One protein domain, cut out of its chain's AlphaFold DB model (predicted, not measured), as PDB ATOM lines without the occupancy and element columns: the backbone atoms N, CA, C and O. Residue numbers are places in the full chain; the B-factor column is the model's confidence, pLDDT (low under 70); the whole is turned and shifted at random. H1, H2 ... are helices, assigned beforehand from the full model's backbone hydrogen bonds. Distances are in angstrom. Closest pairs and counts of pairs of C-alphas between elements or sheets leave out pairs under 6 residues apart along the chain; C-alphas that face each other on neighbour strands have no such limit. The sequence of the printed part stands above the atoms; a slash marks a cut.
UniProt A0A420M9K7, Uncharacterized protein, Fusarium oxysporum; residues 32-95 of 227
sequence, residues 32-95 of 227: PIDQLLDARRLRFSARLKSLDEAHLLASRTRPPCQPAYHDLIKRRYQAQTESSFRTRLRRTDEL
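What this domain is: This is residues 32 to 95 of the 227 residues of an uncharacterized protein of Fusarium oxysporum (UniProt A0A420M9K7). One long helix, H1, has the short helix H3 packed across it and the short H2 packed on H3; between H2 and H3 a long loop, residues 62 to 87, runs away from H1 and folds back, with residues 71 to 77 sticking out. The printed part has 64 residues with three named helices, H1, H2, H3 along the chain, and no named strand. It is all helix by class, though only 29 residues are in named elements. The whole is extended, with a radius of gyration of the C-alphas of 16.5 A, spanning 55 by 27 by 13 A.

Where its parts are: H1, residues 33 to 49, measures 24.2 A from C-alpha 33 at (242.594, 238.416, 317.891) to C-alpha 49. H2 is residues 56 to 61, 9.0 A. H3, residues 88 to 93, 8.7 A, ends with C-alpha 93 at (245.166, 225.493, 301.758).

How they stand to each other: H1 and H3 touch, closest at the C-alphas of Ser 45 and Asp 93, 4.8 A apart, about perpendicular at 72 degrees, only just past steep. H2 and H3 touch, closest at the C-alphas of Thr 61 and Arg 90, 4.9 A, about perpendicular at 86 degrees. H1, with residues 48 to 49 alone, and H2 only just touch, with 3 pairs of C-alphas within 8 A, and only at the corner; Leu 48 and Ala 58 have the closest C-alphas, 6.7 A. In H1, H2 and H3 every O i to N i+4 pair is within hydrogen-bond range.

The domain as a whole: The C-alphas farthest apart, of Pro 32 and Leu 72, are 56.6 A apart. The printed part has no cut. The link H2 to H3 is long, 26 residues. Confidence is under 70 at residues 65 to 69, 75 to 76 and 78 to 85.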
ATOM      1  N   PRO A  32     246.397 238.756 321.009       93.44
ATOM      2  CA  PRO A  32     245.583 239.533 320.080       93.44
ATOM      3  C   PRO A  32     244.742 238.670 319.115       93.44
ATOM      4  O   PRO A  32     245.129 237.567 318.722       93.44
ATOM      5  N   ILE A  33     243.558 239.166 318.728       93.19
ATOM      6  CA  ILE A  33     242.594 238.416 317.891       93.19
ATOM      7  C   ILE A  33     243.173 238.023 316.537       93.19
ATOM      8  O   ILE A  33     242.887 236.933 316.058       93.19
ATOM      9  N   ASP A  34     243.943 238.902 315.913       93.00
ATOM     10  CA  ASP A  34     244.659 238.650 314.663       93.00
ATOM     11  C   ASP A  34     245.543 237.405 314.779       93.00
ATOM     12  O   ASP A  34     245.377 236.473 313.994       93.00
ATOM     13  N   GLN A  35     246.350 237.306 315.838       93.75
ATOM     14  CA  GLN A  35     247.195 236.134 316.089       93.75
ATOM     15  C   GLN A  35     246.367 234.861 316.305       93.75
ATOM     16  O   GLN A  35     246.699 233.796 315.781       93.75
ATOM     17  N   LEU A  36     245.256 234.957 317.043       93.69
ATOM     18  CA  LEU A  36     244.353 233.824 317.265       93.69
ATOM     19  C   LEU A  36     243.683 233.356 315.966       93.69
ATOM     20  O   LEU A  36     243.548 232.150 315.733       93.69
ATOM     21  N   LEU A  37     243.244 234.292 315.124       93.38
ATOM     22  CA  LEU A  37     242.616 233.992 313.841       93.38
ATOM     23  C   LEU A  37     243.624 233.382 312.870       93.38
ATOM     24  O   LEU A  37     243.301 232.383 312.226       93.38
ATOM     25  N   ASP A  38     244.840 233.914 312.808       94.06
ATOM     26  CA  ASP A  38     245.894 233.373 311.955       94.06
ATOM     27  C   ASP A  38     246.325 231.980 312.414       94.06
ATOM     28  O   ASP A  38     246.383 231.061 311.595       94.06
ATOM     29  N   ALA A  39     246.474 231.756 313.722       95.19
ATOM     30  CA  ALA A  39     246.720 230.424 314.267       95.19
ATOM     31  C   ALA A  39     245.602 229.431 313.896       95.19
ATOM     32  O   ALA A  39     245.882 228.291 313.518       95.19
ATOM     33  N   ARG A  40     244.326 229.846 313.945       95.12
ATOM     34  CA  ARG A  40     243.206 228.997 313.495       95.12
ATOM     35  C   ARG A  40     243.262 228.710 311.997       95.12
ATOM     36  O   ARG A  40     243.026 227.570 311.600       95.12
ATOM     37  N   ARG A  41     243.580 229.710 311.170       95.00
ATOM     38  CA  ARG A  41     243.707 229.545 309.713       95.00
ATOM     39  C   ARG A  41     244.843 228.588 309.357       95.00
ATOM     40  O   ARG A  41     244.639 227.724 308.509       95.00
ATOM     41  N   LEU A  42     245.982 228.683 310.041       95.00
ATOM     42  CA  LEU A  42     247.125 227.783 309.859       95.00
ATOM     43  C   LEU A  42     246.806 226.348 310.285       95.00
ATOM     44  O   LEU A  42     247.081 225.419 309.533       95.00
ATOM     45  N   ARG A  43     246.151 226.142 311.436       95.50
ATOM     46  CA  ARG A  43     245.703 224.800 311.857       95.50
ATOM     47  C   ARG A  43     244.721 224.186 310.864       95.50
ATOM     48  O   ARG A  43     244.790 222.993 310.586       95.50
ATOM     49  N   PHE A  44     243.809 224.994 310.326       94.69
ATOM     50  CA  PHE A  44     242.873 224.525 309.312       94.69
ATOM     51  C   PHE A  44     243.584 224.175 308.000       94.69
ATOM     52  O   PHE A  44     243.292 223.133 307.424       94.69
ATOM     53  N   SER A  45     244.557 224.985 307.573       95.00
ATOM     54  CA  SER A  45     245.436 224.661 306.444       95.00
ATOM     55  C   SER A  45     246.152 223.325 306.657       95.00
ATOM     56  O   SER A  45     246.050 222.434 305.818       95.00
ATOM     57  N   ALA A  46     246.772 223.128 307.826       93.75
ATOM     58  CA  ALA A  46     247.459 221.883 308.170       93.75
ATOM     59  C   ALA A  46     246.509 220.679 308.125       93.75
ATOM     60  O   ALA A  46     246.854 219.645 307.559       93.75
ATOM     61  N   ARG A  47     245.282 220.837 308.640       92.88
ATOM     62  CA  ARG A  47     244.238 219.812 308.538       92.88
ATOM     63  C   ARG A  47     243.890 219.502 307.087       92.88
ATOM     64  O   ARG A  47     243.763 218.336 306.759       92.88
ATOM     65  N   LEU A  48     243.734 220.503 306.216       91.88
ATOM     66  CA  LEU A  48     243.454 220.262 304.795       91.88
ATOM     67  C   LEU A  48     244.584 219.492 304.116       91.88
ATOM     68  O   LEU A  48     244.305 218.613 303.304       91.88
ATOM     69  N   LYS A  49     245.840 219.786 304.465       90.25
ATOM     70  CA  LYS A  49     247.022 219.092 303.944       90.25
ATOM     71  C   LYS A  49     247.177 217.668 304.482       90.25
ATOM     72  O   LYS A  49     247.683 216.815 303.767       90.25
ATOM     73  N   SER A  50     246.718 217.390 305.700       89.75
ATOM     74  CA  SER A  50     246.744 216.039 306.273       89.75
ATOM     75  C   SER A  50     245.613 215.137 305.770       89.75
ATOM     76  O   SER A  50     245.548 213.982 306.175       89.75
ATOM     77  N   LEU A  51     244.685 215.645 304.954       89.19
ATOM     78  CA  LEU A  51     243.653 214.814 304.338       89.19
ATOM     79  C   LEU A  51     244.236 214.012 303.178       89.19
ATOM     80  O   LEU A  51     245.085 214.506 302.428       89.19
ATOM     81  N   ASP A  52     243.703 212.806 303.020       87.38
ATOM     82  CA  ASP A  52     243.959 211.951 301.869       87.38
ATOM     83  C   ASP A  52     243.535 212.613 300.557       87.38
ATOM     84  O   ASP A  52     242.637 213.459 300.515       87.38
ATOM     85  N   GLU A  53     244.196 212.220 299.474       84.50
ATOM     86  CA  GLU A  53     243.964 212.774 298.141       84.50
ATOM     87  C   GLU A  53     242.551 212.475 297.607       84.50
ATOM     88  O   GLU A  53     242.008 213.277 296.844       84.50
ATOM     89  N   ALA A  54     241.933 211.365 298.024       84.25
ATOM     90  CA  ALA A  54     240.562 211.011 297.661       84.25
ATOM     91  C   ALA A  54     239.508 211.797 298.462       84.25
ATOM     92  O   ALA A  54     238.332 211.798 298.100       84.25
ATOM     93  N   HIS A  55     239.895 212.516 299.521       85.25
ATOM     94  CA  HIS A  55     238.945 213.266 300.337       85.25
ATOM     95  C   HIS A  55     238.291 214.413 299.537       85.25
ATOM     96  O   HIS A  55     238.969 215.218 298.894       85.25
ATOM     97  N   LEU A  56     236.969 214.591 299.664       88.12
ATOM     98  CA  LEU A  56     236.196 215.606 298.920       88.12
ATOM     99  C   LEU A  56     236.699 217.048 299.113       88.12
ATOM    100  O   LEU A  56     236.599 217.892 298.226       88.12
ATOM    101  N   LEU A  57     237.231 217.375 300.291       89.25
ATOM    102  CA  LEU A  57     237.873 218.677 300.524       89.25
ATOM    103  C   LEU A  57     239.236 218.809 299.832       89.25
ATOM    104  O   LEU A  57     239.561 219.911 299.393       89.25
ATOM    105  N   ALA A  58     240.007 217.724 299.708       88.56
ATOM    106  CA  ALA A  58     241.294 217.746 299.019       88.56
ATOM    107  C   ALA A  58     241.094 218.023 297.522       88.56
ATOM    108  O   ALA A  58     241.731 218.926 296.973       88.56
ATOM    109  N   SER A  59     240.111 217.373 296.889       85.06
ATOM    110  CA  SER A  59     239.769 217.631 295.482       85.06
ATOM    111  C   SER A  59     239.380 219.095 295.231       85.06
ATOM    112  O   SER A  59     239.836 219.705 294.266       85.06
ATOM    113  N   ARG A  60     238.637 219.717 296.156       86.50
ATOM    114  CA  ARG A  60     238.241 221.138 296.079       86.50
ATOM    115  C   ARG A  60     239.392 222.126 296.291       86.50
ATOM    116  O   ARG A  60     239.275 223.287 295.893       86.50
ATOM    117  N   THR A  61     240.481 221.704 296.932       88.25
ATOM    118  CA  THR A  61     241.688 222.536 297.091       88.25
ATOM    119  C   THR A  61     242.598 222.519 295.871       88.25
ATOM    120  O   THR A  61     243.437 223.409 295.751       88.25
ATOM    121  N   ARG A  62     242.409 221.575 294.937       82.31
ATOM    122  CA  ARG A  62     243.244 221.487 293.736       82.31
ATOM    123  C   ARG A  62     243.191 222.789 292.933       82.31
ATOM    124  O   ARG A  62     242.112 223.396 292.830       82.31
ATOM    125  N   PRO A  63     244.334 223.240 292.384       76.00
ATOM    126  CA  PRO A  63     244.353 224.383 291.488       76.00
ATOM    127  C   PRO A  63     243.474 224.088 290.263       76.00
ATOM    128  O   PRO A  63     243.373 222.927 289.862       76.00
ATOM    129  N   PRO A  64     242.809 225.107 289.690       72.56
ATOM    130  CA  PRO A  64     242.062 224.925 288.453       72.56
ATOM    131  C   PRO A  64     243.014 224.459 287.353       72.56
ATOM    132  O   PRO A  64     244.165 224.911 287.290       72.56
ATOM    133  N   CYS A  65     242.540 223.554 286.500       66.38
ATOM    134  CA  CYS A  65     243.346 223.093 285.380       66.38
ATOM    135  C   CYS A  65     243.599 224.281 284.440       66.38
ATOM    136  O   CYS A  65     242.667 225.011 284.090       66.38
ATOM    137  N   GLN A  66     244.856 224.517 284.054       64.06
ATOM    138  CA  GLN A  66     245.123 225.529 283.035       64.06
ATOM    139  C   GLN A  66     244.508 225.043 281.718       64.06
ATOM    140  O   GLN A  66     244.765 223.903 281.326       64.06
ATOM    141  N   PRO A  67     243.695 225.863 281.031       63.59
ATOM    142  CA  PRO A  67     243.129 225.452 279.761       63.59
ATOM    143  C   PRO A  67     244.264 225.251 278.751       63.59
ATOM    144  O   PRO A  67     245.005 226.187 278.446       63.59
ATOM    145  N   ALA A  68     244.397 224.029 278.233       66.00
ATOM    146  CA  ALA A  68     245.270 223.747 277.104       66.00
ATOM    147  C   ALA A  68     244.640 224.361 275.848       66.00
ATOM    148  O   ALA A  68     243.537 223.984 275.454       66.00
ATOM    149  N   TYR A  69     245.317 225.347 275.257       66.50
ATOM    150  CA  TYR A  69     244.826 226.025 274.063       66.50
ATOM    151  C   TYR A  69     245.342 225.325 272.804       66.50
ATOM    152  O   TYR A  69     246.543 225.105 272.664       66.50
ATOM    153  N   HIS A  70     244.445 225.003 271.875       76.31
ATOM    154  CA  HIS A  70     244.801 224.510 270.545       76.31
ATOM    155  C   HIS A  70     244.638 225.625 269.512       76.31
ATOM    156  O   HIS A  70     243.526 226.085 269.269       76.31
ATOM    157  N   ASP A  71     245.716 226.030 268.845       77.19
ATOM    158  CA  ASP A  71     245.708 227.197 267.946       77.19
ATOM    159  C   ASP A  71     244.700 227.111 266.785       77.19
ATOM    160  O   ASP A  71     244.220 228.131 266.294       77.19
ATOM    161  N   LEU A  72     244.321 225.894 266.389       83.69
ATOM    162  CA  LEU A  72     243.398 225.623 265.282       83.69
ATOM    163  C   LEU A  72     241.909 225.732 265.654       83.69
ATOM    164  O   LEU A  72     241.051 225.730 264.772       83.69
ATOM    165  N   ILE A  73     241.568 225.818 266.942       76.44
ATOM    166  CA  ILE A  73     240.174 225.839 267.408       76.44
ATOM    167  C   ILE A  73     239.839 227.266 267.869       76.44
ATOM    168  O   ILE A  73     240.654 227.952 268.473       76.44
ATOM    169  N   LYS A  74     238.630 227.783 267.623       75.56
ATOM    170  CA  LYS A  74     238.281 229.129 268.131       75.56
ATOM    171  C   LYS A  74     238.112 229.093 269.656       75.56
ATOM    172  O   LYS A  74     237.419 228.214 270.158       75.56
ATOM    173  N   ARG A  75     238.631 230.101 270.375       69.56
ATOM    174  CA  ARG A  75     238.538 230.259 271.853       69.56
ATOM    175  C   ARG A  75     237.172 229.926 272.458       69.56
ATOM    176  O   ARG A  75     237.112 229.270 273.489       69.56
ATOM    177  N   ARG A  76     236.079 230.327 271.803       69.38
ATOM    178  CA  ARG A  76     234.704 230.075 272.277       69.38
ATOM    179  C   ARG A  76     234.320 228.591 272.362       69.38
ATOM    180  O   ARG A  76     233.379 228.263 273.065       69.38
ATOM    181  N   TYR A  77     235.020 227.727 271.628       70.69
ATOM    182  CA  TYR A  77     234.806 226.278 271.613       70.69
ATOM    183  C   TYR A  77     235.791 225.520 272.509       70.69
ATOM    184  O   TYR A  77     235.647 224.317 272.675       70.69
ATOM    185  N   GLN A  78     236.786 226.208 273.077       69.19
ATOM    186  CA  GLN A  78     237.827 225.597 273.911       69.19
ATOM    187  C   GLN A  78     237.598 225.777 275.414       69.19
ATOM    188  O   GLN A  78     238.352 225.246 276.222       69.19
ATOM    189  N   ALA A  79     236.583 226.539 275.818       59.31
ATOM    190  CA  ALA A  79     236.393 226.902 277.212       59.31
ATOM    191  C   ALA A  79     235.330 226.029 277.898       59.31
ATOM    192  O   ALA A  79     234.139 226.319 277.820       59.31
ATOM    193  N   GLN A  80     235.769 225.036 278.676       56.09
ATOM    194  CA  GLN A  80     235.214 224.877 280.021       56.09
ATOM    195  C   GLN A  80     236.068 225.753 280.935       56.09
ATOM    196  O   GLN A  80     237.134 225.349 281.391       56.09
ATOM    197  N   THR A  81     235.648 226.999 281.149       56.59
ATOM    198  CA  THR A  81     236.304 227.855 282.136       56.59
ATOM    199  C   THR A  81     235.935 227.314 283.512       56.59
ATOM    200  O   THR A  81     234.910 227.701 284.076       56.59
ATOM    201  N   GLU A  82     236.739 226.402 284.064       58.19
ATOM    202  CA  GLU A  82     236.710 226.186 285.507       58.19
ATOM    203  C   GLU A  82     236.861 227.557 286.166       58.19
ATOM    204  O   GLU A  82     237.755 228.336 285.825       58.19
ATOM    205  N   SER A  83     235.927 227.885 287.059       58.34
ATOM    206  CA  SER A  83     235.894 229.178 287.728       58.34
ATOM    207  C   SER A  83     237.274 229.499 288.308       58.34
ATOM    208  O   SER A  83     237.763 228.828 289.221       58.34
ATOM    209  N   SER A  84     237.887 230.568 287.795       61.38
ATOM    210  CA  SER A  84     239.140 231.129 288.311       61.38
ATOM    211  C   SER A  84     238.977 231.709 289.720       61.38
ATOM    212  O   SER A  84     239.938 232.192 290.323       61.38
ATOM    213  N   PHE A  85     237.759 231.670 290.277       69.19
ATOM    214  CA  PHE A  85     237.472 232.202 291.590       69.19
ATOM    215  C   PHE A  85     238.199 231.400 292.671       69.19
ATOM    216  O   PHE A  85     237.883 230.250 292.993       69.19
ATOM    217  N   ARG A  86     239.184 232.050 293.287       76.81
ATOM    218  CA  ARG A  86     239.941 231.497 294.409       76.81
ATOM    219  C   ARG A  86     239.057 231.453 295.654       76.81
ATOM    220  O   ARG A  86     238.903 232.460 296.358       76.81
ATOM    221  N   THR A  87     238.471 230.283 295.909       86.25
ATOM    222  CA  THR A  87     237.595 230.021 297.058       86.25
ATOM    223  C   THR A  87     238.327 230.242 298.382       86.25
ATOM    224  O   THR A  87     239.552 230.139 298.461       86.25
ATOM    225  N   ARG A  88     237.574 230.520 299.457       89.38
ATOM    226  CA  ARG A  88     238.147 230.631 300.813       89.38
ATOM    227  C   ARG A  88     238.957 229.388 301.182       89.38
ATOM    228  O   ARG A  88     240.039 229.546 301.723       89.38
ATOM    229  N   LEU A  89     238.465 228.203 300.810       90.00
ATOM    230  CA  LEU A  89     239.122 226.918 301.048       90.00
ATOM    231  C   LEU A  89     240.519 226.864 300.409       90.00
ATOM    232  O   LEU A  89     241.484 226.625 301.133       90.00
ATOM    233  N   ARG A  90     240.630 227.190 299.110       89.12
ATOM    234  CA  ARG A  90     241.911 227.278 298.382       89.12
ATOM    235  C   ARG A  90     242.866 228.280 299.034       89.12
ATOM    236  O   ARG A  90     244.001 227.940 299.334       89.12
ATOM    237  N   ARG A  91     242.379 229.479 299.387       90.06
ATOM    238  CA  ARG A  91     243.202 230.497 300.075       90.06
ATOM    239  C   ARG A  91     243.787 229.999 301.396       90.06
ATOM    240  O   ARG A  91     244.895 230.391 301.731       90.06
ATOM    241  N   THR A  92     243.042 229.202 302.163       92.75
ATOM    242  CA  THR A  92     243.561 228.585 303.395       92.75
ATOM    243  C   THR A  92     244.529 227.445 303.116       92.75
ATOM    244  O   THR A  92     245.540 227.361 303.800       92.75
ATOM    245  N   ASP A  93     244.258 226.588 302.132       91.50
ATOM    246  CA  ASP A  93     245.166 225.493 301.758       91.50
ATOM    247  C   ASP A  93     246.537 226.016 301.294       91.50
ATOM    248  O   ASP A  93     247.567 225.430 301.608       91.50
ATOM    249  N   GLU A  94     246.563 227.173 300.635       91.19
ATOM    250  CA  GLU A  94     247.786 227.833 300.163       91.19
ATOM    251  C   GLU A  94     248.608 228.528 301.272       91.19
ATOM    252  O   GLU A  94     249.697 229.018 300.991       91.19
ATOM    253  N   LEU A  95     248.123 228.593 302.522       93.56
ATOM    254  CA  LEU A  95     248.878 229.203 303.635       93.56
ATOM    255  C   LEU A  95     250.099 228.381 304.062       93.56
ATOM    256  O   LEU A  95     251.026 228.933 304.650       93.56
TER     257      LEU A  95